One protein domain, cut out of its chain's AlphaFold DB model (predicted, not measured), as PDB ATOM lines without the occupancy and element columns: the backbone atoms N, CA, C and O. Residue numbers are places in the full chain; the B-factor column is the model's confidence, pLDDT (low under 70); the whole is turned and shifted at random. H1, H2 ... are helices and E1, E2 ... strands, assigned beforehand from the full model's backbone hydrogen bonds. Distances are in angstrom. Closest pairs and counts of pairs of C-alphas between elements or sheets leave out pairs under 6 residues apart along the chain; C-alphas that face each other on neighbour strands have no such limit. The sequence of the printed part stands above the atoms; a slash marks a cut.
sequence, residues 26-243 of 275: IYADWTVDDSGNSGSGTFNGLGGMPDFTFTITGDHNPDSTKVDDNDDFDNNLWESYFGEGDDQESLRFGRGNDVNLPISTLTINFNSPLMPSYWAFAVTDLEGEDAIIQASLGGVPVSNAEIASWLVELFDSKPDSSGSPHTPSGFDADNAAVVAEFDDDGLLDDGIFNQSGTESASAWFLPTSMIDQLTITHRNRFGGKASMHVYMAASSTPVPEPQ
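What this domain is: This is residues 26 to 243 of the 275 residues of the protein "PEP-CTERM sorting domain-containing protein" of Photobacterium sanctipauli (UniProt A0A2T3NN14). Two antiparallel sheets lie face to face as a sandwich, their strands nearly aligned at 10 degrees; the larger, E1-E2-E3-E6-E13-E8-E11-E10, is curled like part of a barrel, the smaller is E4-E5-E14-E7-E12-E9. The pairs E5 with E14, E6 with E13, E7 with E12 and E8 with E11 make a jelly roll, one long hairpin wound over both sheets, while H1 packs on the smaller sheet and H2 reaches both. The 218 printed residues hold 14 named strands and two named helices, in the order E1 to E4, H1, E5 to E8, H2, E9 to E14. The class is mostly strand, with 99 residues in named elements, under half; the whole is compact, radius of gyration of the C-alphas 15.9 A, spans 46 by 39 by 34 A.

How they stand to each other: Begin at the edge strand E1, residues 29 to 32; with E2, residues 38 to 42, and E3, residues 52 to 58, it forms a meander of two hairpins, each strand the antiparallel neighbour of the one before. Look for N 31 and O 40, 2.8 A, and N 39 and O 54, 3.0 A, within hydrogen-bond range. Beside E3 runs E6, residues 103 to 114, with N 107 and O 55 at 2.8 A; it bends by 96 degrees at residue 111. Then come E13, residues 211 to 220, E8, residues 129 to 137, E11, residues 177 to 179, and the edge strand E10, residues 170 to 172; find N 108 and O 214, 2.8 A, N 134 and O 215, 2.9 A, N 131 and O 178, 3.0 A, and N 172 and O 177, 2.8 A. The other sheet runs from the edge strand E4, residues 66 to 68, through E5, residues 90 to 93, E14, residues 228 to 235, E7, residues 119 to 124, and E12, residues 201 to 205, to the edge strand E9, residues 151 to 156. Its pairs include N 68 and O 90, 2.9 A, N 91 and O 230, 3.0 A, N 122 and O 231, 2.9 A, N 123 and O 203, 2.9 A, and N 155 and O 202, 2.9 A. H1, residues 76 to 82, is on this sheet, height 8.2 A; Phe 82 and Ala 233 of E14 are their closest C-alphas, 6.3 A. H2, residues 144 to 150, is on the larger sheet, height 5.6 A, and only grazes the smaller. In each helix 2 of 3 O i to N i+4 pairs are within range.

Where its parts are: Find C-alpha 29 at (1.983, 43.372, 19.015), where E1 begins. E6 starts at (0.396, 19.186, 25.674) and spans 26.8 A, as does E8; E13 spans 26.3 A. E14 spans 23.6 A, ending at C-alpha 235, (7.170, 42.736, 5.656).

The domain as a whole: The farthest C-alphas, Gly 138 and Ser 162, are 46.4 A apart. The printed part has no cut. The long links are residues 157 to 169 and 180 to 200. Mean pLDDT of the printed part is 92.3; residues 45, 47, 97 to 100, 198, 223 and 243 are under 70.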
ATOM      1  N   ILE A  26       7.621  44.809  10.697       89.75
ATOM      2  CA  ILE A  26       7.015  44.977  12.017       89.75
ATOM      3  C   ILE A  26       6.776  43.611  12.637       89.75
ATOM      4  O   ILE A  26       6.357  42.676  11.949       89.75
ATOM      5  N   TYR A  27       7.026  43.526  13.933       94.25
ATOM      6  CA  TYR A  27       6.642  42.389  14.749       94.25
ATOM      7  C   TYR A  27       5.168  42.528  15.139       94.25
ATOM      8  O   TYR A  27       4.586  43.614  15.055       94.25
ATOM      9  N   ALA A  28       4.530  41.405  15.451       95.69
ATOM     10  CA  ALA A  28       3.174  41.415  15.970       95.69
ATOM     11  C   ALA A  28       3.174  41.984  17.391       95.69
ATOM     12  O   ALA A  28       3.936  41.518  18.232       95.69
ATOM     13  N   ASP A  29       2.269  42.920  17.657       95.56
ATOM     14  CA  ASP A  29       1.983  43.372  19.015       95.56
ATOM     15  C   ASP A  29       0.937  42.433  19.621       95.56
ATOM     16  O   ASP A  29      -0.159  42.279  19.062       95.56
ATOM     17  N   TRP A  30       1.252  41.798  20.743       97.31
ATOM     18  CA  TRP A  30       0.407  40.816  21.411       97.31
ATOM     19  C   TRP A  30      -0.348  41.437  22.584       97.31
ATOM     20  O   TRP A  30       0.056  42.392  23.240       97.31
ATOM     21  N   THR A  31      -1.505  40.875  22.900       97.94
ATOM     22  CA  THR A  31      -2.250  41.208  24.113       97.94
ATOM     23  C   THR A  31      -2.877  39.942  24.656       97.94
ATOM     24  O   THR A  31      -3.713  39.332  23.992       97.94
ATOM     25  N   VAL A  32      -2.484  39.556  25.866       97.88
ATOM     26  CA  VAL A  32      -3.055  38.420  26.600       97.88
ATOM     27  C   VAL A  32      -4.191  38.931  27.487       97.88
ATOM     28  O   VAL A  32      -4.081  39.997  28.093       97.88
ATOM     29  N   ASP A  33      -5.296  38.196  27.545       96.94
ATOM     30  CA  ASP A  33      -6.405  38.514  28.440       96.94
ATOM     31  C   ASP A  33      -6.084  38.205  29.914       96.94
ATOM     32  O   ASP A  33      -5.151  37.474  30.237       96.94
ATOM     33  N   ASP A  34      -6.914  38.707  30.831       94.81
ATOM     34  CA  ASP A  34      -6.753  38.455  32.274       94.81
ATOM     35  C   ASP A  34      -6.836  36.961  32.648       94.81
ATOM     36  O   ASP A  34      -6.496  36.582  33.770       94.81
ATOM     37  N   SER A  35      -7.351  36.111  31.753       94.31
ATOM     38  CA  SER A  35      -7.480  34.678  32.000       94.31
ATOM     39  C   SER A  35      -6.219  33.898  31.651       94.31
ATOM     40  O   SER A  35      -6.113  32.760  32.097       94.31
ATOM     41  N   GLY A  36      -5.320  34.453  30.830       94.75
ATOM     42  CA  GLY A  36      -4.134  33.780  30.296       94.75
ATOM     43  C   GLY A  36      -4.421  32.704  29.238       94.75
ATOM     44  O   GLY A  36      -3.494  32.039  28.780       94.75
ATOM     45  N   ASN A  37      -5.688  32.503  28.847       96.62
ATOM     46  CA  ASN A  37      -6.090  31.469  27.880       96.62
ATOM     47  C   ASN A  37      -6.404  32.036  26.496       96.62
ATOM     48  O   ASN A  37      -6.629  31.271  25.560       96.62
ATOM     49  N   SER A  38      -6.520  33.352  26.347       98.06
ATOM     50  CA  SER A  38      -6.836  33.952  25.057       98.06
ATOM     51  C   SER A  38      -6.291  35.363  24.944       98.06
ATOM     52  O   SER A  38      -5.725  35.909  25.891       98.06
ATOM     53  N   GLY A  39      -6.427  35.942  23.760       98.19
ATOM     54  CA  GLY A  39      -5.959  37.286  23.507       98.19
ATOM     55  C   GLY A  39      -6.113  37.701  22.056       98.19
ATOM     56  O   GLY A  39      -6.856  37.097  21.273       98.19
ATOM     57  N   SER A  40      -5.396  38.754  21.699       98.25
ATOM     58  CA  SER A  40      -5.355  39.313  20.354       98.25
ATOM     59  C   SER A  40      -3.949  39.734  19.979       98.25
ATOM     60  O   SER A  40      -3.078  39.841  20.839       98.25
ATOM     61  N   GLY A  41      -3.752  40.032  18.704       96.88
ATOM     62  CA  GLY A  41      -2.588  40.784  18.279       96.88
ATOM     63  C   GLY A  41      -2.818  41.536  16.981       96.88
ATOM     64  O   GLY A  41      -3.816  41.327  16.281       96.88
ATOM     65  N   THR A  42      -1.912  42.464  16.707       95.12
ATOM     66  CA  THR A  42      -2.002  43.400  15.583       95.12
ATOM     67  C   THR A  42      -0.648  43.580  14.922       95.12
ATOM     68  O   THR A  42       0.383  43.473  15.573       95.12
ATOM     69  N   PHE A  43      -0.650  43.921  13.638       90.56
ATOM     70  CA  PHE A  43       0.551  44.304  12.900       90.56
ATOM     71  C   PHE A  43       0.504  45.818  12.649       90.56
ATOM     72  O   PHE A  43       0.150  46.287  11.561       90.56
ATOM     73  N   ASN A  44       0.832  46.607  13.676       80.38
ATOM     74  CA  ASN A  44       0.734  48.063  13.613       80.38
ATOM     75  C   ASN A  44       1.710  48.666  12.589       80.38
ATOM     76  O   ASN A  44       2.923  48.597  12.732       80.38
ATOM     77  N   GLY A  45       1.179  49.336  11.562       68.56
ATOM     78  CA  GLY A  45       1.979  50.148  10.634       68.56
ATOM     79  C   GLY A  45       2.252  49.536   9.258       68.56
ATOM     80  O   GLY A  45       2.679  50.271   8.365       68.56
ATOM     81  N   LEU A  46       1.919  48.261   9.023       73.81
ATOM     82  CA  LEU A  46       1.910  47.669   7.681       73.81
ATOM     83  C   LEU A  46       0.478  47.428   7.209       73.81
ATOM     84  O   LEU A  46      -0.203  46.493   7.622       73.81
ATOM     85  N   GLY A  47       0.015  48.276   6.289       62.78
ATOM     86  CA  GLY A  47      -1.267  48.064   5.626       62.78
ATOM     87  C   GLY A  47      -1.250  46.753   4.837       62.78
ATOM     88  O   GLY A  47      -0.494  46.632   3.878       62.78
ATOM     89  N   GLY A  48      -2.093  45.794   5.220       71.06
ATOM     90  CA  GLY A  48      -2.256  44.521   4.508       71.06
ATOM     91  C   GLY A  48      -2.146  43.277   5.385       71.06
ATOM     92  O   GLY A  48      -2.613  42.225   4.958       71.06
ATOM     93  N   MET A  49      -1.608  43.397   6.601       87.81
ATOM     94  CA  MET A  49      -1.637  42.313   7.581       87.81
ATOM     95  C   MET A  49      -2.880  42.444   8.474       87.81
ATOM     96  O   MET A  49      -3.094  43.505   9.059       87.81
ATOM     97  N   PRO A  50      -3.736  41.413   8.549       92.25
ATOM     98  CA  PRO A  50      -4.900  41.405   9.412       92.25
ATOM     99  C   PRO A  50      -4.502  41.254  10.876       92.25
ATOM    100  O   PRO A  50      -3.624  40.463  11.219       92.25
ATOM    101  N   ASP A  51      -5.241  41.944  11.736       95.56
ATOM    102  CA  ASP A  51      -5.273  41.631  13.159       95.56
ATOM    103  C   ASP A  51      -5.750  40.187  13.375       95.56
ATOM    104  O   ASP A  51      -6.404  39.577  12.515       95.56
ATOM    105  N   PHE A  52      -5.473  39.652  14.556       98.00
ATOM    106  CA  PHE A  52      -5.831  38.289  14.908       98.00
ATOM    107  C   PHE A  52      -6.297  38.161  16.354       98.00
ATOM    108  O   PHE A  52      -6.108  39.035  17.201       98.00
ATOM    109  N   THR A  53      -6.916  37.022  16.625       98.56
ATOM    110  CA  THR A  53      -7.240  36.553  17.973       98.56
ATOM    111  C   THR A  53      -6.581  35.211  18.193       98.56
ATOM    112  O   THR A  53      -6.363  34.470  17.235       98.56
ATOM    113  N   PHE A  54      -6.283  34.871  19.438       98.69
ATOM    114  CA  PHE A  54      -5.750  33.557  19.752       98.69
ATOM    115  C   PHE A  54      -6.390  32.957  20.996       98.69
ATOM    116  O   PHE A  54      -6.918  33.663  21.854       98.69
ATOM    117  N   THR A  55      -6.328  31.633  21.085       98.38
ATOM    118  CA  THR A  55      -6.727  30.850  22.257       98.38
ATOM    119  C   THR A  55      -5.689  29.778  22.541       98.38
ATOM    120  O   THR A  55      -5.166  29.175  21.603       98.38
ATOM    121  N   ILE A  56      -5.456  29.486  23.813       97.69
ATOM    122  CA  ILE A  56      -4.600  28.404  24.284       97.69
ATOM    123  C   ILE A  56      -5.480  27.377  24.999       97.69
ATOM    124  O   ILE A  56      -6.335  27.707  25.820       97.69
ATOM    125  N   THR A  57      -5.296  26.110  24.650       96.00
ATOM    126  CA  THR A  57      -6.030  24.973  25.220       96.00
ATOM    127  C   THR A  57      -5.065  23.857  25.615       96.00
ATOM    128  O   THR A  57      -3.872  23.934  25.325       96.00
ATOM    129  N   GLY A  58      -5.568  22.814  26.279       93.44
ATOM    130  CA  GLY A  58      -4.746  21.708  26.778       93.44
ATOM    131  C   GLY A  58      -4.135  21.991  28.152       93.44
ATOM    132  O   GLY A  58      -4.621  22.854  28.887       93.44
ATOM    133  N   ASP A  59      -3.097  21.239  28.509       90.88
ATOM    134  CA  ASP A  59      -2.382  21.395  29.775       90.88
ATOM    135  C   ASP A  59      -1.379  22.547  29.687       90.88
ATOM    136  O   ASP A  59      -0.249  22.398  29.228       90.88
ATOM    137  N   HIS A  60      -1.823  23.714  30.136       90.88
ATOM    138  CA  HIS A  60      -0.981  24.878  30.345       90.88
ATOM    139  C   HIS A  60      -1.390  25.575  31.642       90.88
ATOM    140  O   HIS A  60      -2.522  25.450  32.115       90.88
ATOM    141  N   ASN A  61      -0.459  26.320  32.219       91.00
ATOM    142  CA  ASN A  61      -0.699  27.231  33.320       91.00
ATOM    143  C   ASN A  61      -0.995  28.629  32.754       91.00
ATOM    144  O   ASN A  61      -0.064  29.276  32.266       91.00
ATOM    145  N   PRO A  62      -2.233  29.135  32.856       91.88
ATOM    146  CA  PRO A  62      -2.573  30.436  32.289       91.88
ATOM    147  C   PRO A  62      -1.785  31.597  32.915       91.88
ATOM    148  O   PRO A  62      -1.444  32.539  32.212       91.88
ATOM    149  N   ASP A  63      -1.367  31.483  34.183       90.12
ATOM    150  CA  ASP A  63      -0.529  32.490  34.864       90.12
ATOM    151  C   ASP A  63       0.882  32.623  34.255       90.12
ATOM    152  O   ASP A  63       1.652  33.510  34.623       90.12
ATOM    153  N   SER A  64       1.269  31.688  33.384       89.00
ATOM    154  CA  SER A  64       2.550  31.713  32.675       89.00
ATOM    155  C   SER A  64       2.443  32.172  31.227       89.00
ATOM    156  O   SER A  64       3.480  32.409  30.609       89.00
ATOM    157  N   THR A  65       1.221  32.296  30.704       94.75
ATOM    158  CA  THR A  65       0.989  32.906  29.401       94.75
ATOM    159  C   THR A  65       1.197  34.405  29.538       94.75
ATOM    160  O   THR A  65       0.501  35.065  30.310       94.75
ATOM    161  N   LYS A  66       2.150  34.960  28.796       95.69
ATOM    162  CA  LYS A  66       2.438  36.396  28.814       95.69
ATOM    163  C   LYS A  66       3.043  36.842  27.490       95.69
ATOM    164  O   LYS A  66       3.563  36.022  26.736       95.69
ATOM    165  N   VAL A  67       2.982  38.146  27.255       96.75
ATOM    166  CA  VAL A  67       3.843  38.804  26.273       96.75
ATOM    167  C   VAL A  67       5.238  38.917  26.889       96.75
ATOM    168  O   VAL A  67       5.350  39.277  28.067       96.75
ATOM    169  N   ASP A  68       6.263  38.546  26.131       92.81
ATOM    170  CA  ASP A  68       7.672  38.731  26.487       92.81
ATOM    171  C   ASP A  68       8.327  39.643  25.444       92.81
ATOM    172  O   ASP A  68       8.202  39.390  24.249       92.81
ATOM    173  N   ASP A  69       8.972  40.712  25.899       92.06
ATOM    174  CA  ASP A  69       9.553  41.793  25.088       92.06
ATOM    175  C   ASP A  69      11.003  42.109  25.505       92.06
ATOM    176  O   ASP A  69      11.494  43.219  25.323       92.06
ATOM    177  N   ASN A  70      11.674  41.141  26.133       91.62
ATOM    178  CA  ASN A  70      13.036  41.271  26.662       91.62
ATOM    179  C   ASN A  70      13.816  39.954  26.482       91.62
ATOM    180  O   ASN A  70      14.566  39.530  27.368       91.62
ATOM    181  N   ASP A  71      13.566  39.259  25.376       89.50
ATOM    182  CA  ASP A  71      14.289  38.046  25.012       89.50
ATOM    183  C   ASP A  71      15.255  38.340  23.867       89.50
ATOM    184  O   ASP A  71      14.942  39.111  22.955       89.50
ATOM    185  N   ASP A  72      16.421  37.702  23.939       91.69
ATOM    186  CA  ASP A  72      17.397  37.711  22.854       91.69
ATOM    187  C   ASP A  72      16.846  36.841  21.708       91.69
ATOM    188  O   ASP A  72      16.329  35.741  21.948       91.69
ATOM    189  N   PHE A  73      16.960  37.320  20.473       94.19
ATOM    190  CA  PHE A  73      16.598  36.585  19.266       94.19
ATOM    191  C   PHE A  73      17.631  36.880  18.182       94.19
ATOM    192  O   PHE A  73      17.471  37.801  17.390       94.19
ATOM    193  N   ASP A  74      18.661  36.042  18.122       93.56
ATOM    194  CA  ASP A  74      19.744  36.150  17.151       93.56
ATOM    195  C   ASP A  74      19.495  35.217  15.948       93.56
ATOM    196  O   ASP A  74      19.766  34.011  15.986       93.56
ATOM    197  N   ASN A  75      19.028  35.754  14.818       94.38
ATOM    198  CA  ASN A  75      19.014  35.039  13.538       94.38
ATOM    199  C   ASN A  75      19.277  35.965  12.344       94.38
ATOM    200  O   ASN A  75      18.376  36.598  11.790       94.38
ATOM    201  N   ASN A  76      20.512  35.908  11.834       93.06
ATOM    202  CA  ASN A  76      20.967  36.730  10.708       93.06
ATOM    203  C   ASN A  76      20.058  36.671   9.461       93.06
ATOM    204  O   ASN A  76      19.955  37.656   8.726       93.06
ATOM    205  N   LEU A  77      19.465  35.511   9.145       92.81
ATOM    206  CA  LEU A  77      18.656  35.363   7.935       92.81
ATOM    207  C   LEU A  77      17.268  35.984   8.122       92.81
ATOM    208  O   LEU A  77      16.836  36.756   7.266       92.81
ATOM    209  N   TRP A  78      16.601  35.688   9.234       94.12
ATOM    210  CA  TRP A  78      15.350  36.306   9.658       94.12
ATOM    211  C   TRP A  78      15.499  37.824   9.735       94.12
ATOM    212  O   TRP A  78      14.744  38.547   9.082       94.12
ATOM    213  N   GLU A  79      16.517  38.316  10.439       94.12
ATOM    214  CA  GLU A  79      16.745  39.748  10.643       94.12
ATOM    215  C   GLU A  79      17.025  40.491   9.339       94.12
ATOM    216  O   GLU A  79      16.650  41.654   9.173       94.12
ATOM    217  N   SER A  80      17.615  39.812   8.351       92.44
ATOM    218  CA  SER A  80      17.806  40.392   7.019       92.44
ATOM    219  C   SER A  80      16.488  40.691   6.287       92.44
ATOM    220  O   SER A  80      16.470  41.531   5.381       92.44
ATOM    221  N   TYR A  81      15.393  40.030   6.675       91.88
ATOM    222  CA  TYR A  81      14.058  40.205   6.098       91.88
ATOM    223  C   TYR A  81      13.109  41.005   6.989       91.88
ATOM    224  O   TYR A  81      12.301  41.781   6.467       91.88
ATOM    225  N   PHE A  82      13.198  40.810   8.304       92.94
ATOM    226  CA  PHE A  82      12.235  41.307   9.283       92.94
ATOM    227  C   PHE A  82      12.826  42.299  10.294       92.94
ATOM    228  O   PHE A  82      12.072  42.867  11.082       92.94
ATOM    229  N   GLY A  83      14.117  42.623  10.200       92.81
ATOM    230  CA  GLY A  83      14.790  43.524  11.136       92.81
ATOM    231  C   GLY A  83      15.185  42.837  12.444       92.81
ATOM    232  O   GLY A  83      15.005  41.635  12.585       92.81
ATOM    233  N   GLU A  84      15.754  43.620  13.361       94.31
ATOM    234  CA  GLU A  84      16.250  43.151  14.662       94.31
ATOM    235  C   GLU A  84      15.166  42.407  15.454       94.31
ATOM    236  O   GLU A  84      14.054  42.927  15.590       94.31
ATOM    237  N   GLY A  85      15.485  41.202  15.933       93.94
ATOM    238  CA  GLY A  85      14.578  40.358  16.713       93.94
ATOM    239  C   GLY A  85      14.686  40.566  18.215       93.94
ATOM    240  O   GLY A  85      13.701  40.324  18.917       93.94
ATOM    241  N   ASP A  86      15.831  41.059  18.683       94.12
ATOM    242  CA  ASP A  86      16.049  41.377  20.089       94.12
ATOM    243  C   ASP A  86      14.980  42.337  20.631       94.12
ATOM    244  O   ASP A  86      14.605  43.334  19.993       94.12
ATOM    245  N   ASP A  87      14.498  42.026  21.837       94.00
ATOM    246  CA  ASP A  87      13.494  42.798  22.578       94.00
ATOM    247  C   ASP A  87      12.164  43.007  21.814       94.00
ATOM    248  O   ASP A  87      11.370  43.894  22.143       94.00
ATOM    249  N   GLN A  88      11.895  42.221  20.765       95.62
ATOM    250  CA  GLN A  88      10.602  42.241  20.079       95.62
ATOM    251  C   GLN A  88       9.574  41.381  20.814       95.62
ATOM    252  O   GLN A  88       9.907  40.359  21.412       95.62
ATOM    253  N   GLU A  89       8.298  41.775  20.734       96.00
ATOM    254  CA  GLU A  89       7.227  41.051  21.414       96.00
ATOM    255  C   GLU A  89       7.051  39.622  20.869       96.00
ATOM    256  O   GLU A  89       6.844  39.382  19.673       96.00
ATOM    257  N   SER A  90       7.041  38.664  21.791       96.94
ATOM    258  CA  SER A  90       6.690  37.268  21.567       96.94
ATOM    259  C   SER A  90       5.562  36.832  22.500       96.94
ATOM    260  O   SER A  90       5.369  37.374  23.594       96.94
ATOM    261  N   LEU A  91       4.798  35.822  22.081       97.88
ATOM    262  CA  LEU A  91       3.850  35.145  22.963       97.88
ATOM    263  C   LEU A  91       4.517  33.931  23.600       97.88
ATOM    264  O   LEU A  91       4.782  32.939  22.921       97.88
ATOM    265  N   ARG A  92       4.679  33.961  24.922       96.31
ATOM    266  CA  ARG A  92       5.111  32.804  25.705       96.31
ATOM    267  C   ARG A  92       3.916  31.972  26.152       96.31
ATOM    268  O   ARG A  92       2.988  32.509  26.760       96.31
ATOM    269  N   PHE A  93       3.947  30.655  25.934       94.62
ATOM    270  CA  PHE A  93       2.935  29.728  26.461       94.62
ATOM    271  C   PHE A  93       3.476  28.309  26.715       94.62
ATOM    272  O   PHE A  93       4.641  28.006  26.487       94.62
ATOM    273  N   GLY A  94       2.610  27.423  27.217       83.69
ATOM    274  CA  GLY A  94       2.851  25.974  27.226       83.69
ATOM    275  C   GLY A  94       3.459  25.378  28.492       83.69
ATOM    276  O   GLY A  94       3.699  24.173  28.563       83.69
ATOM    277  N   ARG A  95       3.609  26.180  29.546       81.38
ATOM    278  CA  ARG A  95       4.038  25.692  30.859       81.38
ATOM    279  C   ARG A  95       2.941  24.882  31.537       81.38
ATOM    280  O   ARG A  95       2.120  25.440  32.256       81.38
ATOM    281  N   GLY A  96       2.915  23.576  31.297       71.69
ATOM    282  CA  GLY A  96       1.962  22.650  31.909       71.69
ATOM    283  C   GLY A  96       2.078  22.543  33.431       71.69
ATOM    284  O   GLY A  96       3.080  22.941  34.040       71.69
ATOM    285  N   ASN A  97       1.033  21.993  34.049       67.12
ATOM    286  CA  ASN A  97       1.047  21.611  35.463       67.12
ATOM    287  C   ASN A  97       1.377  20.121  35.664       67.12
ATOM    288  O   ASN A  97       1.756  19.745  36.779       67.12
ATOM    289  N   ASP A  98       1.223  19.286  34.629       66.25
ATOM    290  CA  ASP A  98       1.571  17.864  34.656       66.25
ATOM    291  C   ASP A  98       3.058  17.631  34.335       66.25
ATOM    292  O   ASP A  98       3.717  18.403  33.641       66.25
ATOM    293  N   VAL A  99       3.591  16.540  34.873       66.06
ATOM    294  CA  VAL A  99       4.971  16.072  34.706       66.06
ATOM    295  C   VAL A  99       5.104  15.007  33.609       66.06
ATOM    296  O   VAL A  99       6.220  14.604  33.298       66.06
ATOM    297  N   ASN A 100       3.998  14.532  33.017       68.31
ATOM    298  CA  ASN A 100       4.003  13.482  31.991       68.31
ATOM    299  C   ASN A 100       3.471  13.990  30.638       68.31
ATOM    300  O   ASN A 100       2.294  13.803  30.340       68.31
ATOM    301  N   LEU A 101       4.339  14.575  29.806       75.31
ATOM    302  CA  LEU A 101       3.997  15.106  28.471       75.31
ATOM    303  C   LEU A 101       2.848  16.120  28.478       75.31
ATOM    304  O   LEU A 101       1.823  15.881  27.832       75.31
ATOM    305  N   PRO A 102       2.968  17.257  29.183       84.31
ATOM    306  CA  PRO A 102       1.953  18.284  29.055       84.31
ATOM    307  C   PRO A 102       1.904  18.778  27.602       84.31
ATOM    308  O   PRO A 102       2.921  19.151  27.009       84.31
ATOM    309  N   ILE A 103       0.698  18.732  27.031       92.75
ATOM    310  CA  ILE A 103       0.396  19.186  25.674       92.75
ATOM    311  C   ILE A 103      -0.497  20.412  25.772       92.75
ATOM    312  O   ILE A 103      -1.615  20.338  26.293       92.75
ATOM    313  N   SER A 104      -0.037  21.513  25.197       95.00
ATOM    314  CA  SER A 104      -0.802  22.746  25.043       95.00
ATOM    315  C   SER A 104      -0.927  23.104  23.573       95.00
ATOM    316  O   SER A 104      -0.055  22.804  22.765       95.00
ATOM    317  N   THR A 105      -2.017  23.751  23.187       97.62
ATOM    318  CA  THR A 105      -2.267  24.120  21.789       97.62
ATOM    319  C   THR A 105      -2.675  25.574  21.699       97.62
ATOM    320  O   THR A 105      -3.721  25.951  22.227       97.62
ATOM    321  N   LEU A 106      -1.855  26.361  21.007       98.38
ATOM    322  CA  LEU A 106      -2.145  27.725  20.593       98.38
ATOM    323  C   LEU A 106      -2.867  27.682  19.246       98.38
ATOM    324  O   LEU A 106      -2.389  27.066  18.302       98.38
ATOM    325  N   THR A 107      -4.021  28.332  19.150       98.69
ATOM    326  CA  THR A 107      -4.749  28.534  17.890       98.69
ATOM    327  C   THR A 107      -4.906  30.021  17.647       98.69
ATOM    328  O   THR A 107      -5.515  30.705  18.465       98.69
ATOM    329  N   ILE A 108      -4.384  30.500  16.523       98.75
ATOM    330  CA  ILE A 108      -4.431  31.888  16.066       98.75
ATOM    331  C   ILE A 108      -5.398  31.960  14.885       98.75
ATOM    332  O   ILE A 108      -5.236  31.240  13.903       98.75
ATOM    333  N   ASN A 109      -6.400  32.829  14.980       98.56
ATOM    334  CA  ASN A 109      -7.383  33.091  13.935       98.56
ATOM    335  C   ASN A 109      -7.188  34.510  13.401       98.56
ATOM    336  O   ASN A 109      -7.347  35.481  14.148       98.56
ATOM    337  N   PHE A 110      -6.877  34.628  12.113       97.94
ATOM    338  CA  PHE A 110      -6.679  35.906  11.435       97.94
ATOM    339  C   PHE A 110      -8.017  36.479  10.960       97.94
ATOM    340  O   PHE A 110      -8.869  35.759  10.439       97.94
ATOM    341  N   ASN A 111      -8.204  37.795  11.089       96.88
ATOM    342  CA  ASN A 111      -9.457  38.461  10.699       96.88
ATOM    343  C   ASN A 111      -9.712  38.442   9.179       96.88
ATOM    344  O   ASN A 111     -10.843  38.641   8.729       96.88
ATOM    345  N   SER A 112      -8.673  38.193   8.384       95.88
ATOM    346  CA  SER A 112      -8.764  37.848   6.966       95.88
ATOM    347  C   SER A 112      -7.631  36.892   6.587       95.88
ATOM    348  O   SER A 112      -6.647  36.820   7.321       95.88
ATOM    349  N   PRO A 113      -7.709  36.193   5.441       96.50
ATOM    350  CA  PRO A 113      -6.605  35.365   4.981       96.50
ATOM    351  C   PRO A 113      -5.302  36.154   4.837       96.50
ATOM    352  O   PRO A 113      -5.290  37.256   4.282       96.50
ATOM    353  N   LEU A 114      -4.211  35.563   5.314       93.81
ATOM    354  CA  LEU A 114      -2.862  36.084   5.167       93.81
ATOM    355  C   LEU A 114      -2.311  35.810   3.771       93.81
ATOM    356  O   LEU A 114      -2.463  34.716   3.227       93.81
ATOM    357  N   MET A 115      -1.636  36.807   3.200       92.50
ATOM    358  CA  MET A 115      -0.928  36.651   1.932       92.50
ATOM    359  C   MET A 115       0.381  35.877   2.159       92.50
ATOM    360  O   MET A 115       1.127  36.226   3.076       92.50
ATOM    361  N   PRO A 116       0.707  34.874   1.327       94.38
ATOM    362  CA  PRO A 116       1.960  34.136   1.454       94.38
ATOM    363  C   PRO A 116       3.168  35.043   1.209       94.38
ATOM    364  O   PRO A 116       3.073  36.021   0.466       94.38
ATOM    365  N   SER A 117       4.303  34.702   1.816       93.06
ATOM    366  CA  SER A 117       5.586  35.411   1.687       93.06
ATOM    367  C   SER A 117       5.623  36.855   2.208       93.06
ATOM    368  O   SER A 117       6.653  37.503   2.077       93.06
ATOM    369  N   TYR A 118       4.555  37.391   2.798       93.69
ATOM    370  CA  TYR A 118       4.572  38.723   3.432       93.69
ATOM    371  C   TYR A 118       4.830  38.671   4.937       93.69
ATOM    372  O   TYR A 118       4.966  39.711   5.574       93.69
ATOM    373  N   TRP A 119       4.873  37.476   5.511       95.94
ATOM    374  CA  TRP A 119       4.992  37.276   6.942       95.94
ATOM    375  C   TRP A 119       5.683  35.959   7.235       95.94
ATOM    376  O   TRP A 119       5.690  35.057   6.395       95.94
ATOM    377  N   ALA A 120       6.231  35.869   8.431       97.12
ATOM    378  CA  ALA A 120       6.843  34.674   8.965       97.12
ATOM    379  C   ALA A 120       6.482  34.529  10.442       97.12
ATOM    380  O   ALA A 120       6.021  35.475  11.091       97.12
ATOM    381  N   PHE A 121       6.707  33.335  10.968       98.31
ATOM    382  CA  PHE A 121       6.665  33.087  12.401       98.31
ATOM    383  C   PHE A 121       7.858  32.235  12.817       98.31
ATOM    384  O   PHE A 121       8.371  31.449  12.016       98.31
ATOM    385  N   ALA A 122       8.287  32.399  14.060       98.50
ATOM    386  CA  ALA A 122       9.311  31.574  14.679       98.50
ATOM    387  C   ALA A 122       8.782  30.977  15.982       98.50
ATOM    388  O   ALA A 122       7.938  31.576  16.653       98.50
ATOM    389  N   VAL A 123       9.272  29.788  16.302       98.25
ATOM    390  CA  VAL A 123       9.084  29.109  17.583       98.25
ATOM    391  C   VAL A 123      10.458  28.911  18.209       98.25
ATOM    392  O   VAL A 123      11.380  28.487  17.509       98.25
ATOM    393  N   THR A 124      10.591  29.245  19.487       97.00
ATOM    394  CA  THR A 124      11.859  29.166  20.232       97.00
ATOM    395  C   THR A 124      11.656  28.452  21.565       97.00
ATOM    396  O   THR A 124      10.511  28.214  21.965       97.00
ATOM    397  N   ASP A 125      12.757  28.139  22.248       93.19
ATOM    398  CA  ASP A 125      12.800  27.330  23.474       93.19
ATOM    399  C   ASP A 125      12.314  25.882  23.233       93.19
ATOM    400  O   ASP A 125      11.339  25.415  23.827       93.19
ATOM    401  N   LEU A 126      12.945  25.197  22.268       94.06
ATOM    402  CA  LEU A 126      12.633  23.825  21.834       94.06
ATOM    403  C   LEU A 126      13.717  22.806  22.229       94.06
ATOM    404  O   LEU A 126      14.106  21.943  21.433       94.06
ATOM    405  N   GLU A 127      14.256  22.888  23.442       90.56
ATOM    406  CA  GLU A 127      15.337  21.992  23.877       90.56
ATOM    407  C   GLU A 127      14.809  20.583  24.191       90.56
ATOM    408  O   GLU A 127      15.369  19.563  23.779       90.56
ATOM    409  N   GLY A 128      13.706  20.524  24.935       91.88
ATOM    410  CA  GLY A 128      12.972  19.317  25.309       91.88
ATOM    411  C   GLY A 128      11.513  19.341  24.852       91.88
ATOM    412  O   GLY A 128      10.711  18.533  25.322       91.88
ATOM    413  N   GLU A 129      11.156  20.279  23.986       93.75
ATOM    414  CA  GLU A 129       9.811  20.576  23.526       93.75
ATOM    415  C   GLU A 129       9.716  20.354  22.016       93.75
ATOM    416  O   GLU A 129      10.591  20.762  21.259       93.75
ATOM    417  N   ASP A 130       8.623  19.745  21.561       96.12
ATOM    418  CA  ASP A 130       8.296  19.735  20.136       96.12
ATOM    419  C   ASP A 130       7.258  20.812  19.821       96.12
ATOM    420  O   ASP A 130       6.356  21.089  20.626       96.12
ATOM    421  N   ALA A 131       7.322  21.333  18.598       98.12
ATOM    422  CA  ALA A 131       6.318  22.227  18.034       98.12
ATOM    423  C   ALA A 131       5.691  21.591  16.790       98.12
ATOM    424  O   ALA A 131       6.322  21.493  15.739       98.12
ATOM    425  N   ILE A 132       4.429  21.173  16.894       98.56
ATOM    426  CA  ILE A 132       3.664  20.604  15.778       98.56
ATOM    427  C   ILE A 132       2.838  21.717  15.140       98.56
ATOM    428  O   ILE A 132       2.027  22.362  15.813       98.56
ATOM    429  N   ILE A 133       3.029  21.930  13.841       98.75
ATOM    430  CA  ILE A 133       2.435  23.037  13.096       98.75
ATOM    431  C   ILE A 133       1.260  22.539  12.262       98.75
ATOM    432  O   ILE A 133       1.368  21.598  11.477       98.75
ATOM    433  N   GLN A 134       0.123  23.215  12.388       98.81
ATOM    434  CA  GLN A 134      -1.056  22.998  11.557       98.81
ATOM    435  C   GLN A 134      -1.590  24.340  11.067       98.81
ATOM    436  O   GLN A 134      -1.436  25.367  11.721       98.81
ATOM    437  N   ALA A 135      -2.256  24.343   9.919       98.69
ATOM    438  CA  ALA A 135      -2.885  25.547   9.396       98.69
ATOM    439  C   ALA A 135      -4.122  25.208   8.570       98.69
ATOM    440  O   ALA A 135      -4.278  24.082   8.086       98.69
ATOM    441  N   SER A 136      -4.999  26.188   8.375       98.69
ATOM    442  CA  SER A 136      -6.143  26.041   7.478       98.69
ATOM    443  C   SER A 136      -6.509  27.342   6.768       98.69
ATOM    444  O   SER A 136      -6.073  28.428   7.155       98.69
ATOM    445  N   LEU A 137      -7.287  27.201   5.693       98.44
ATOM    446  CA  LEU A 137      -7.945  28.297   4.989       98.44
ATOM    447  C   LEU A 137      -9.427  27.961   4.819       98.44
ATOM    448  O   LEU A 137      -9.775  26.984   4.148       98.44
ATOM    449  N   GLY A 138     -10.317  28.743   5.422       98.12
ATOM    450  CA  GLY A 138     -11.758  28.498   5.388       98.12
ATOM    451  C   GLY A 138     -12.136  27.138   5.981       98.12
ATOM    452  O   GLY A 138     -13.082  26.504   5.511       98.12
ATOM    453  N   GLY A 139     -11.358  26.655   6.957       97.75
ATOM    454  CA  GLY A 139     -11.506  25.332   7.567       97.75
ATOM    455  C   GLY A 139     -10.989  24.162   6.722       97.75
ATOM    456  O   GLY A 139     -11.161  23.011   7.123       97.75
ATOM    457  N   VAL A 140     -10.364  24.414   5.566       98.50
ATOM    458  CA  VAL A 140      -9.666  23.383   4.783       98.50
ATOM    459  C   VAL A 140      -8.225  23.276   5.286       98.50
ATOM    460  O   VAL A 140      -7.493  24.262   5.171       98.50
ATOM    461  N   PRO A 141      -7.793  22.121   5.826       98.56
ATOM    462  CA  PRO A 141      -6.432  21.962   6.327       98.56
ATOM    463  C   PRO A 141      -5.384  22.099   5.220       98.56
ATOM    464  O   PRO A 141      -5.554  21.566   4.119       98.56
ATOM    465  N   VAL A 142      -4.276  22.760   5.540       98.44
ATOM    466  CA  VAL A 142      -3.048  22.723   4.743       98.44
ATOM    467  C   VAL A 142      -2.355  21.381   4.986       98.44
ATOM    468  O   VAL A 142      -2.273  20.914   6.119       98.44
ATOM    469  N   SER A 143      -1.876  20.723   3.928       98.50
ATOM    470  CA  SER A 143      -1.192  19.431   4.067       98.50
ATOM    471  C   SER A 143       0.169  19.568   4.749       98.50
ATOM    472  O   SER A 143       0.883  20.527   4.466       98.50
ATOM    473  N   ASN A 144       0.595  18.553   5.502       98.56
ATOM    474  CA  ASN A 144       1.914  18.529   6.148       98.56
ATOM    475  C   ASN A 144       3.069  18.750   5.159       98.56
ATOM    476  O   ASN A 144       3.990  19.490   5.467       98.56
ATOM    477  N   ALA A 145       2.979  18.213   3.936       98.06
ATOM    478  CA  ALA A 145       3.984  18.444   2.893       98.06
ATOM    479  C   ALA A 145       4.110  19.922   2.469       98.06
ATOM    480  O   ALA A 145       5.199  20.376   2.135       98.06
ATOM    481  N   GLU A 146       3.003  20.670   2.489       97.88
ATOM    482  CA  GLU A 146       3.005  22.112   2.220       97.88
ATOM    483  C   GLU A 146       3.580  22.870   3.424       97.88
ATOM    484  O   GLU A 146       4.458  23.701   3.237       97.88
ATOM    485  N   ILE A 147       3.184  22.532   4.656       98.31
ATOM    486  CA  ILE A 147       3.750  23.141   5.876       98.31
ATOM    487  C   ILE A 147       5.259  22.877   5.981       98.31
ATOM    488  O   ILE A 147       6.025  23.776   6.312       98.31
ATOM    489  N   ALA A 148       5.709  21.673   5.631       97.94
ATOM    490  CA  ALA A 148       7.123  21.315   5.596       97.94
ATOM    491  C   ALA A 148       7.929  22.186   4.626       97.94
ATOM    492  O   ALA A 148       9.103  22.447   4.871       97.94
ATOM    493  N   SER A 149       7.306  22.666   3.546       96.50
ATOM    494  CA  SER A 149       7.951  23.593   2.612       96.50
ATOM    495  C   SER A 149       8.083  25.018   3.155       96.50
ATOM    496  O   SER A 149       8.839  25.806   2.596       96.50
ATOM    497  N   TRP A 150       7.376  25.352   4.242       97.81
ATOM    498  CA  TRP A 150       7.477  26.660   4.889       97.81
ATOM    499  C   TRP A 150       8.704  26.771   5.783       97.81
ATOM    500  O   TRP A 150       9.146  27.889   6.026       97.81
ATOM    501  N   LEU A 151       9.232  25.654   6.301       97.81
ATOM    502  CA  LEU A 151      10.415  25.677   7.158       97.81
ATOM    503  C   LEU A 151      11.592  26.278   6.389       97.81
ATOM    504  O   LEU A 151      11.983  25.763   5.339       97.81
ATOM    505  N   VAL A 152      12.180  27.336   6.941       96.75
ATOM    506  CA  VAL A 152      13.356  27.972   6.346       96.75
ATOM    507  C   VAL A 152      14.638  27.489   7.007       96.75
ATOM    508  O   VAL A 152      15.583  27.121   6.310       96.75
ATOM    509  N   GLU A 153      14.676  27.489   8.338       96.75
ATOM    510  CA  GLU A 153      15.884  27.182   9.098       96.75
ATOM    511  C   GLU A 153      15.551  26.666  10.504       96.75
ATOM    512  O   GLU A 153      14.579  27.103  11.124       96.75
ATOM    513  N   LEU A 154      16.398  25.753  10.987       96.94
ATOM    514  CA  LEU A 154      16.552  25.395  12.396       96.94
ATOM    515  C   LEU A 154      17.799  26.117  12.908       96.94
ATOM    516  O   LEU A 154      18.854  26.026  12.274       96.94
ATOM    517  N   PHE A 155      17.684  26.847  14.007       95.88
ATOM    518  CA  PHE A 155      18.727  27.739  14.498       95.88
ATOM    519  C   PHE A 155      18.730  27.806  16.023       95.88
ATOM    520  O   PHE A 155      17.876  27.224  16.686       95.88
ATOM    521  N   ASP A 156      19.730  28.495  16.546       95.06
ATOM    522  CA  ASP A 156      19.895  28.813  17.955       95.06
ATOM    523  C   ASP A 156      19.637  30.312  18.098       95.06
ATOM    524  O   ASP A 156      20.389  31.103  17.528       95.06
ATOM    525  N   SER A 157      18.538  30.700  18.749       94.50
ATOM    526  CA  SER A 157      18.157  32.115  18.887       94.50
ATOM    527  C   SER A 157      18.918  32.825  19.999       94.50
ATOM    528  O   SER A 157      18.767  34.035  20.143       94.50
ATOM    529  N   LYS A 158      19.718  32.108  20.794       92.50
ATOM    530  CA  LYS A 158      20.485  32.680  21.903       92.50
ATOM    531  C   LYS A 158      21.856  31.999  22.016       92.50
ATOM    532  O   LYS A 158      22.169  31.438  23.069       92.50
ATOM    533  N   PRO A 159      22.688  32.074  20.964       87.12
ATOM    534  CA  PRO A 159      23.917  31.308  20.886       87.12
ATOM    535  C   PRO A 159      24.880  31.673  22.013       87.12
ATOM    536  O   PRO A 159      25.271  32.835  22.185       87.12
ATOM    537  N   ASP A 160      25.328  30.675  22.770       82.25
ATOM    538  CA  ASP A 160      26.315  30.916  23.807       82.25
ATOM    539  C   ASP A 160      27.742  31.155  23.284       82.25
ATOM    540  O   ASP A 160      28.140  30.950  22.133       82.25
ATOM    541  N   SER A 161      28.590  31.591  24.216       76.94
ATOM    542  CA  SER A 161      30.020  31.777  23.963       76.94
ATOM    543  C   SER A 161      30.811  30.469  23.792       76.94
ATOM    544  O   SER A 161      32.009  30.534  23.490       76.94
ATOM    545  N   SER A 162      30.203  29.295  24.015       77.12
ATOM    546  CA  SER A 162      30.862  27.996  23.832       77.12
ATOM    547  C   SER A 162      31.016  27.640  22.352       77.12
ATOM    548  O   SER A 162      31.934  26.891  21.994       77.12
ATOM    549  N   GLY A 163      30.183  28.234  21.489       70.88
ATOM    550  CA  GLY A 163      30.245  28.103  20.035       70.88
ATOM    551  C   GLY A 163      29.717  26.771  19.502       70.88
ATOM    552  O   GLY A 163      29.984  26.449  18.341       70.88
ATOM    553  N   SER A 164      29.019  25.988  20.329       82.38
ATOM    554  CA  SER A 164      28.236  24.835  19.875       82.38
ATOM    555  C   SER A 164      26.781  25.280  19.767       82.38
ATOM    556  O   SER A 164      26.194  25.539  20.805       82.38
ATOM    557  N   PRO A 165      26.216  25.412  18.555       85.31
ATOM    558  CA  PRO A 165      24.853  25.904  18.417       85.31
ATOM    559  C   PRO A 165      23.860  24.879  18.966       85.31
ATOM    560  O   PRO A 165      23.963  23.685  18.658       85.31
ATOM    561  N   HIS A 166      22.891  25.367  19.725       91.12
ATOM    562  CA  HIS A 166      21.764  24.614  20.251       91.12
ATOM    563  C   HIS A 166      20.580  24.744  19.293       91.12
ATOM    564  O   HIS A 166      19.838  25.720  19.303       91.12
ATOM    565  N   THR A 167      20.432  23.768  18.397       94.88
ATOM    566  CA  THR A 167      19.363  23.752  17.388       94.88
ATOM    567  C   THR A 167      18.451  22.548  17.588       94.88
ATOM    568  O   THR A 167      18.942  21.501  18.012       94.88
ATOM    569  N   PRO A 168      17.172  22.617  17.176       95.75
ATOM    570  CA  PRO A 168      16.317  21.437  17.125       95.75
ATOM    571  C   PRO A 168      16.985  20.291  16.350       95.75
ATOM    572  O   PRO A 168      17.722  20.527  15.387       95.75
ATOM    573  N   SER A 169      16.724  19.047  16.757       95.69
ATOM    574  CA  SER A 169      17.338  17.848  16.159       95.69
ATOM    575  C   SER A 169      16.944  17.656  14.691       95.69
ATOM    576  O   SER A 169      17.711  17.120  13.884       95.69
ATOM    577  N   GLY A 170      15.750  18.124  14.325       96.50
ATOM    578  CA  GLY A 170      15.237  18.034  12.974       96.50
ATOM    579  C   GLY A 170      13.825  18.580  12.815       96.50
ATOM    580  O   GLY A 170      13.222  19.150  13.727       96.50
ATOM    581  N   PHE A 171      13.303  18.387  11.606       97.81
ATOM    582  CA  PHE A 171      11.909  18.636  11.278       97.81
ATOM    583  C   PHE A 171      11.293  17.375  10.673       97.81
ATOM    584  O   PHE A 171      11.664  16.949   9.575       97.81
ATOM    585  N   ASP A 172      10.329  16.799  11.381       98.25
ATOM    586  CA  ASP A 172       9.548  15.661  10.922       98.25
ATOM    587  C   ASP A 172       8.476  16.143   9.937       98.25
ATOM    588  O   ASP A 172       7.401  16.619  10.314       98.25
ATOM    589  N   ALA A 173       8.776  16.020   8.644       97.81
ATOM    590  CA  ALA A 173       7.897  16.472   7.572       97.81
ATOM    591  C   ALA A 173       6.581  15.682   7.466       97.81
ATOM    592  O   ALA A 173       5.587  16.230   6.982       97.81
ATOM    593  N   ASP A 174       6.547  14.424   7.919       97.81
ATOM    594  CA  ASP A 174       5.331  13.608   7.876       97.81
ATOM    595  C   ASP A 174       4.317  14.084   8.921       97.81
ATOM    596  O   ASP A 174       3.110  13.988   8.689       97.81
ATOM    597  N   ASN A 175       4.795  14.666  10.025       98.19
ATOM    598  CA  ASN A 175       3.974  15.225  11.101       98.19
ATOM    599  C   ASN A 175       3.933  16.765  11.131       98.19
ATOM    600  O   ASN A 175       3.172  17.322  11.918       98.19
ATOM    601  N   ALA A 176       4.699  17.437  10.265       98.38
ATOM    602  CA  ALA A 176       4.909  18.887  10.270       98.38
ATOM    603  C   ALA A 176       5.361  19.413  11.645       98.38
ATOM    604  O   ALA A 176       4.787  20.362  12.183       98.38
ATOM    605  N   ALA A 177       6.375  18.766  12.221       98.50
ATOM    606  CA  ALA A 177       6.824  19.044  13.577       98.50
ATOM    607  C   ALA A 177       8.307  19.407  13.645       98.50
ATOM    608  O   ALA A 177       9.146  18.711  13.080       98.50
ATOM    609  N   VAL A 178       8.621  20.468  14.385       98.19
ATOM    610  CA  VAL A 178       9.977  20.724  14.878       98.19
ATOM    611  C   VAL A 178      10.192  19.808  16.069       98.19
ATOM    612  O   VAL A 178       9.382  19.821  16.999       98.19
ATOM    613  N   VAL A 179      11.240  18.996  16.011       97.19
ATOM    614  CA  VAL A 179      11.525  17.989  17.032       97.19
ATOM    615  C   VAL A 179      12.607  18.518  17.960       97.19
ATOM    616  O   VAL A 179      13.605  19.072  17.492       97.19
ATOM    617  N   ALA A 180      12.386  18.345  19.262       94.31
ATOM    618  CA  ALA A 180      13.255  18.837  20.326       94.31
ATOM    619  C   ALA A 180      14.750  18.561  20.069       94.31
ATOM    620  O   ALA A 180      15.108  17.532  19.487       94.31
ATOM    621  N   GLU A 181      15.629  19.448  20.540       93.88
ATOM    622  CA  GLU A 181      17.094  19.310  20.429       93.88
ATOM    623  C   GLU A 181      17.602  17.941  20.908       93.88
ATOM    624  O   GLU A 181      18.454  17.332  20.263       93.88
ATOM    625  N   PHE A 182      17.079  17.440  22.029       90.69
ATOM    626  CA  PHE A 182      17.565  16.199  22.647       90.69
ATOM    627  C   PHE A 182      17.089  14.907  21.981       90.69
ATOM    628  O   PHE A 182      17.396  13.820  22.482       90.69
ATOM    629  N   ASP A 183      16.336  15.002  20.892       92.00
ATOM    630  CA  ASP A 183      15.935  13.837  20.119       92.00
ATOM    631  C   ASP A 183      17.088  13.310  19.244       92.00
ATOM    632  O   ASP A 183      17.859  14.072  18.662       92.00
ATOM    633  N   ASP A 184      17.224  11.984  19.164       91.06
ATOM    634  CA  ASP A 184      18.360  11.341  18.495       91.06
ATOM    635  C   ASP A 184      18.183  11.228  16.970       91.06
ATOM    636  O   ASP A 184      19.180  11.108  16.245       91.06
ATOM    637  N   ASP A 185      16.944  11.185  16.469       93.44
ATOM    638  CA  ASP A 185      16.656  10.917  15.054       93.44
ATOM    639  C   ASP A 185      15.842  12.010  14.352       93.44
ATOM    640  O   ASP A 185      15.743  11.989  13.118       93.44
ATOM    641  N   GLY A 186      15.349  12.996  15.106       93.88
ATOM    642  CA  GLY A 186      14.602  14.132  14.579       93.88
ATOM    643  C   GLY A 186      13.210  13.742  14.091       93.88
ATOM    644  O   GLY A 186      12.661  14.422  13.218       93.88
ATOM    645  N   LEU A 187      12.655  12.640  14.605       96.31
ATOM    646  CA  LEU A 187      11.302  12.179  14.318       96.31
ATOM    647  C   LEU A 187      10.400  12.368  15.536       96.31
ATOM    648  O   LEU A 187      10.797  12.218  16.689       96.31
ATOM    649  N   LEU A 188       9.137  12.690  15.277       95.44
ATOM    650  CA  LEU A 188       8.175  12.895  16.345       95.44
ATOM    651  C   LEU A 188       7.827  11.552  17.016       95.44
ATOM    652  O   LEU A 188       7.220  10.677  16.395       95.44
ATOM    653  N   ASP A 189       8.130  11.405  18.307       94.12
ATOM    654  CA  ASP A 189       7.740  10.231  19.104       94.12
ATOM    655  C   ASP A 189       7.289  10.594  20.534       94.12
ATOM    656  O   ASP A 189       7.332  11.752  20.921       94.12
ATOM    657  N   ASP A 190       6.830   9.638  21.344       91.12
ATOM    658  CA  ASP A 190       6.350   9.909  22.716       91.12
ATOM    659  C   ASP A 190       7.436   9.746  23.806       91.12
ATOM    660  O   ASP A 190       7.133   9.503  24.978       91.12
ATOM    661  N   GLY A 191       8.715   9.820  23.433       90.12
ATOM    662  CA  GLY A 191       9.851   9.725  24.347       90.12
ATOM    663  C   GLY A 191       9.893  10.863  25.374       90.12
ATOM    664  O   GLY A 191       9.429  11.969  25.118       90.12
ATOM    665  N   ILE A 192      10.470  10.589  26.551       89.38
ATOM    666  CA  ILE A 192      10.676  11.577  27.624       89.38
ATOM    667  C   ILE A 192      12.163  11.798  27.836       89.38
ATOM    668  O   ILE A 192      12.920  10.841  28.036       89.38
ATOM    669  N   PHE A 193      12.559  13.060  27.881       88.31
ATOM    670  CA  PHE A 193      13.913  13.484  28.177       88.31
ATOM    671  C   PHE A 193      14.093  13.737  29.673       88.31
ATOM    672  O   PHE A 193      13.241  14.309  30.346       88.31
ATOM    673  N   ASN A 194      15.247  13.322  30.197       83.94
ATOM    674  CA  ASN A 194      15.654  13.583  31.584       83.94
ATOM    675  C   ASN A 194      16.727  14.685  31.681       83.94
ATOM    676  O   ASN A 194      17.386  14.812  32.714       83.94
ATOM    677  N   GLN A 195      16.950  15.432  30.598       79.56
ATOM    678  CA  GLN A 195      17.974  16.470  30.494       79.56
ATOM    679  C   GLN A 195      17.306  17.836  30.441       79.56
ATOM    680  O   GLN A 195      16.361  18.012  29.683       79.56
ATOM    681  N   SER A 196      17.774  18.771  31.269       73.06
ATOM    682  CA  SER A 196      17.301  20.153  31.224       73.06
ATOM    683  C   SER A 196      17.779  20.844  29.965       73.06
ATOM    684  O   SER A 196      18.927  20.627  29.577       73.06
ATOM    685  N   GLY A 197      16.920  21.706  29.419       71.75
ATOM    686  CA  GLY A 197      17.260  22.578  28.306       71.75
ATOM    687  C   GLY A 197      18.563  23.331  28.543       71.75
ATOM    688  O   GLY A 197      18.911  23.684  29.678       71.75
ATOM    689  N   THR A 198      19.311  23.469  27.462       68.38
ATOM    690  CA  THR A 198      20.640  24.063  27.421       68.38
ATOM    691  C   THR A 198      20.591  25.519  26.982       68.38
ATOM    692  O   THR A 198      21.339  26.312  27.550       68.38
ATOM    693  N   GLU A 199      19.689  25.879  26.061       82.75
ATOM    694  CA  GLU A 199      19.668  27.208  25.440       82.75
ATOM    695  C   GLU A 199      18.287  27.606  24.879       82.75
ATOM    696  O   GLU A 199      17.334  27.490  25.643       82.75
ATOM    697  N   SER A 200      18.192  28.146  23.651       91.44
ATOM    698  CA  SER A 200      16.945  28.550  22.973       91.44
ATOM    699  C   SER A 200      16.904  27.969  21.548       91.44
ATOM    700  O   SER A 200      17.102  28.651  20.534       91.44
ATOM    701  N   ALA A 201      16.693  26.655  21.473       95.00
ATOM    702  CA  ALA A 201      16.606  25.934  20.206       95.00
ATOM    703  C   ALA A 201      15.355  26.375  19.435       95.00
ATOM    704  O   ALA A 201      14.249  26.391  19.975       95.00
ATOM    705  N   SER A 202      15.525  26.732  18.163       97.44
ATOM    706  CA  SER A 202      14.529  27.506  17.427       97.44
ATOM    707  C   SER A 202      14.325  27.068  15.982       97.44
ATOM    708  O   SER A 202      15.183  26.460  15.337       97.44
ATOM    709  N   ALA A 203      13.158  27.404  15.442       98.12
ATOM    710  CA  ALA A 203      12.817  27.202  14.041       98.12
ATOM    711  C   ALA A 203      11.947  28.344  13.529       98.12
ATOM    712  O   ALA A 203      11.100  28.864  14.258       98.12
ATOM    713  N   TRP A 204      12.106  28.707  12.257       98.06
ATOM    714  CA  TRP A 204      11.246  29.712  11.642       98.06
ATOM    715  C   TRP A 204      10.726  29.313  10.269       98.06
ATOM    716  O   TRP A 204      11.321  28.521   9.528       98.06
ATOM    717  N   PHE A 205       9.564  29.874   9.948       98.25
ATOM    718  CA  PHE A 205       8.726  29.460   8.838       98.25
ATOM    719  C   PHE A 205       8.305  30.660   8.000       98.25
ATOM    720  O   PHE A 205       7.867  31.679   8.535       98.25
ATOM    721  N   LEU A 206       8.361  30.504   6.678       97.50
ATOM    722  CA  LEU A 206       7.864  31.456   5.691       97.50
ATOM    723  C   LEU A 206       6.721  30.817   4.885       97.50
ATOM    724  O   LEU A 206       6.976  30.128   3.896       97.50
ATOM    725  N   PRO A 207       5.451  31.028   5.271       97.25
ATOM    726  CA  PRO A 207       4.326  30.397   4.593       97.25
ATOM    727  C   PRO A 207       4.209  30.760   3.108       97.25
ATOM    728  O   PRO A 207       4.178  31.933   2.725       97.25
ATOM    729  N   THR A 208       4.085  29.730   2.270       96.31
ATOM    730  CA  THR A 208       3.932  29.819   0.802       96.31
ATOM    731  C   THR A 208       2.482  29.713   0.334       96.31
ATOM    732  O   THR A 208       2.184  29.955  -0.837       96.31
ATOM    733  N   SER A 209       1.562  29.420   1.254       96.56
ATOM    734  CA  SER A 209       0.120  29.337   1.014       96.56
ATOM    735  C   SER A 209      -0.655  30.348   1.862       96.56
ATOM    736  O   SER A 209      -0.209  30.761   2.929       96.56
ATOM    737  N   MET A 210      -1.836  30.751   1.382       97.56
ATOM    738  CA  MET A 210      -2.768  31.565   2.172       97.56
ATOM    739  C   MET A 210      -3.379  30.741   3.303       97.56
ATOM    740  O   MET A 210      -3.785  29.601   3.073       97.56
ATOM    741  N   ILE A 211      -3.523  31.347   4.480       98.00
ATOM    742  CA  ILE A 211      -4.172  30.742   5.651       98.00
ATOM    743  C   ILE A 211      -5.051  31.772   6.358       98.00
ATOM    744  O   ILE A 211      -4.780  32.968   6.275       98.00
ATOM    745  N   ASP A 212      -6.081  31.326   7.067       98.25
ATOM    746  CA  ASP A 212      -6.839  32.143   8.029       98.25
ATOM    747  C   ASP A 212      -6.743  31.618   9.469       98.25
ATOM    748  O   ASP A 212      -7.179  32.292  10.403       98.25
ATOM    749  N   GLN A 213      -6.089  30.470   9.664       98.69
ATOM    750  CA  GLN A 213      -5.790  29.914  10.976       98.69
ATOM    751  C   GLN A 213      -4.406  29.258  11.001       98.69
ATOM    752  O   GLN A 213      -4.070  28.488  10.097       98.69
ATOM    753  N   LEU A 214      -3.650  29.525  12.066       98.75
ATOM    754  CA  LEU A 214      -2.410  28.837  12.433       98.75
ATOM    755  C   LEU A 214      -2.613  28.166  13.796       98.75
ATOM    756  O   LEU A 214      -3.101  28.794  14.734       98.75
ATOM    757  N   THR A 215      -2.213  26.910  13.917       98.75
ATOM    758  CA  THR A 215      -2.242  26.157  15.168       98.75
ATOM    759  C   THR A 215      -0.850  25.615  15.454       98.75
ATOM    760  O   THR A 215      -0.224  25.011  14.585       98.75
ATOM    761  N   ILE A 216      -0.381  25.828  16.681       98.75
ATOM    762  CA  ILE A 216       0.902  25.330  17.169       98.75
ATOM    763  C   ILE A 216       0.627  24.505  18.421       98.75
ATOM    764  O   ILE A 216       0.182  25.028  19.449       98.75
ATOM    765  N   THR A 217       0.877  23.205  18.333       98.12
ATOM    766  CA  THR A 217       0.827  22.308  19.485       98.12
ATOM    767  C   THR A 217       2.225  22.182  20.066       98.12
ATOM    768  O   THR A 217       3.132  21.676  19.414       98.12
ATOM    769  N   HIS A 218       2.368  22.636  21.304       96.25
ATOM    770  CA  HIS A 218       3.569  22.497  22.107       96.25
ATOM    771  C   HIS A 218       3.466  21.214  22.935       96.25
ATOM    772  O   HIS A 218       2.480  21.012  23.657       96.25
ATOM    773  N   ARG A 219       4.477  20.353  22.824       94.44
ATOM    774  CA  ARG A 219       4.576  19.098  23.572       94.44
ATOM    775  C   ARG A 219       5.878  19.076  24.357       94.44
ATOM    776  O   ARG A 219       6.944  18.896  23.787       94.44
ATOM    777  N   ASN A 220       5.782  19.199  25.674       92.19
ATOM    778  CA  ASN A 220       6.947  19.188  26.555       92.19
ATOM    779  C   ASN A 220       7.337  17.748  26.913       92.19
ATOM    780  O   ASN A 220       6.677  17.087  27.720       92.19
ATOM    781  N   ARG A 221       8.441  17.275  26.335       90.75
ATOM    782  CA  ARG A 221       9.044  15.958  26.584       90.75
ATOM    783  C   ARG A 221      10.006  15.960  27.769       90.75
ATOM    784  O   ARG A 221      10.485  14.898  28.146       90.75
ATOM    785  N   PHE A 222      10.249  17.099  28.412       83.94
ATOM    786  CA  PHE A 222      11.169  17.239  29.545       83.94
ATOM    787  C   PHE A 222      10.507  17.032  30.932       83.94
ATOM    788  O   PHE A 222      11.187  17.005  31.957       83.94
ATOM    789  N   GLY A 223       9.179  16.872  31.027       69.62
ATOM    790  CA  GLY A 223       8.463  16.624  32.300       69.62
ATOM    791  C   GLY A 223       8.611  17.734  33.360       69.62
ATOM    792  O   GLY A 223       8.180  17.587  34.507       69.62
ATOM    793  N   GLY A 224       9.243  18.847  32.980       78.88
ATOM    794  CA  GLY A 224       9.502  20.028  33.787       78.88
ATOM    795  C   GLY A 224       8.609  21.201  33.398       78.88
ATOM    796  O   GLY A 224       7.564  21.052  32.775       78.88
ATOM    797  N   LYS A 225       9.034  22.407  33.782       81.25
ATOM    798  CA  LYS A 225       8.310  23.657  33.522       81.25
ATOM    799  C   LYS A 225       8.820  24.348  32.252       81.25
ATOM    800  O   LYS A 225       9.318  25.467  32.349       81.25
ATOM    801  N   ALA A 226       8.686  23.649  31.133       88.75
ATOM    802  CA  ALA A 226       8.935  24.127  29.778       88.75
ATOM    803  C   ALA A 226       8.017  25.282  29.384       88.75
ATOM    804  O   ALA A 226       6.910  25.393  29.910       88.75
ATOM    805  N   SER A 227       8.428  26.101  28.435       92.06
ATOM    806  CA  SER A 227       7.545  27.015  27.714       92.06
ATOM    807  C   SER A 227       8.151  27.286  26.356       92.06
ATOM    808  O   SER A 227       9.364  27.287  26.259       92.06
ATOM    809  N   MET A 228       7.319  27.619  25.384       94.81
ATOM    810  CA  MET A 228       7.748  28.025  24.054       94.81
ATOM    811  C   MET A 228       7.351  29.478  23.818       94.81
ATOM    812  O   MET A 228       6.296  29.921  24.300       94.81
ATOM    813  N   HIS A 229       8.171  30.197  23.061       97.06
ATOM    814  CA  HIS A 229       7.866  31.546  22.599       97.06
ATOM    815  C   HIS A 229       7.489  31.509  21.117       97.06
ATOM    816  O   HIS A 229       8.001  30.697  20.344       97.06
ATOM    817  N   VAL A 230       6.551  32.370  20.722       98.25
ATOM    818  CA  VAL A 230       6.107  32.519  19.333       98.25
ATOM    819  C   VAL A 230       6.317  33.956  18.896       98.25
ATOM    820  O   VAL A 230       5.659  34.867  19.401       98.25
ATOM    821  N   TYR A 231       7.190  34.135  17.912       97.94
ATOM    822  CA  TYR A 231       7.396  35.404  17.226       97.94
ATOM    823  C   TYR A 231       6.601  35.408  15.930       97.94
ATOM    824  O   TYR A 231       6.504  34.395  15.235       97.94
ATOM    825  N   MET A 232       6.060  36.564  15.568       97.75
ATOM    826  CA  MET A 232       5.447  36.789  14.266       97.75
ATOM    827  C   MET A 232       5.931  38.121  13.724       97.75
ATOM    828  O   MET A 232       5.858  39.129  14.421       97.75
ATOM    829  N   ALA A 233       6.377  38.132  12.473       96.00
ATOM    830  CA  ALA A 233       6.807  39.349  11.808       96.00
ATOM    831  C   ALA A 233       6.219  39.450  10.406       96.00
ATOM    832  O   ALA A 233       5.911  38.457   9.746       96.00
ATOM    833  N   ALA A 234       6.064  40.686   9.955       94.88
ATOM    834  CA  ALA A 234       5.535  41.034   8.656       94.88
ATOM    835  C   ALA A 234       6.496  41.943   7.897       94.88
ATOM    836  O   ALA A 234       7.245  42.721   8.486       94.88
ATOM    837  N   SER A 235       6.421  41.886   6.572       91.94
ATOM    838  CA  SER A 235       7.170  42.736   5.656       91.94
ATOM    839  C   SER A 235       6.226  43.458   4.699       91.94
ATOM    840  O   SER A 235       5.215  42.923   4.247       91.94
ATOM    841  N   SER A 236       6.562  44.704   4.358       88.00
ATOM    842  CA  SER A 236       5.832  45.504   3.356       88.00
ATOM    843  C   SER A 236       5.987  44.976   1.925       88.00
ATOM    844  O   SER A 236       5.242  45.371   1.023       88.00
ATOM    845  N   THR A 237       6.952  44.091   1.699       88.88
ATOM    846  CA  THR A 237       7.235  43.467   0.409       88.88
ATOM    847  C   THR A 237       7.299  41.954   0.563       88.88
ATOM    848  O   THR A 237       7.676  41.493   1.637       88.88
ATOM    849  N   PRO A 238       7.005  41.173  -0.493       90.62
ATOM    850  CA  PRO A 238       7.231  39.738  -0.445       90.62
ATOM    851  C   PRO A 238       8.690  39.445  -0.093       90.62
ATOM    852  O   PRO A 238       9.604  39.920  -0.775       90.62
ATOM    853  N   VAL A 239       8.891  38.652   0.948       90.62
ATOM    854  CA  VAL A 239      10.173  38.050   1.279       90.62
ATOM    855  C   VAL A 239      10.501  37.062   0.162       90.62
ATOM    856  O   VAL A 239       9.667  36.209  -0.164       90.62
ATOM    857  N   PRO A 240      11.663  37.200  -0.498       88.50
ATOM    858  CA  PRO A 240      12.054  36.246  -1.518       88.50
ATOM    859  C   PRO A 240      12.150  34.863  -0.881       88.50
ATOM    860  O   PRO A 240      12.674  34.729   0.223       88.50
ATOM    861  N   GLU A 241      11.665  33.844  -1.592       83.94
ATOM    862  CA  GLU A 241      11.879  32.458  -1.185       83.94
ATOM    863  C   GLU A 241      13.378  32.281  -0.898       83.94
ATOM    864  O   GLU A 241      14.195  32.596  -1.783       83.94
ATOM    865  N   PRO A 242      13.758  31.873   0.330       76.56
ATOM    866  CA  PRO A 242      15.147  31.686   0.691       76.56
ATOM    867  C   PRO A 242      15.761  30.800  -0.373       76.56
ATOM    868  O   PRO A 242      15.290  29.688  -0.619       76.56
ATOM    869  N   GLN A 243      16.776  31.312  -1.070       64.06
ATOM    870  CA  GLN A 243      17.481  30.477  -2.021       64.06
ATOM    871  C   GLN A 243      18.127  29.386  -1.190       64.06
ATOM    872  O   GLN A 243      19.149  29.628  -0.551       64.06
TER     873      GLN A 243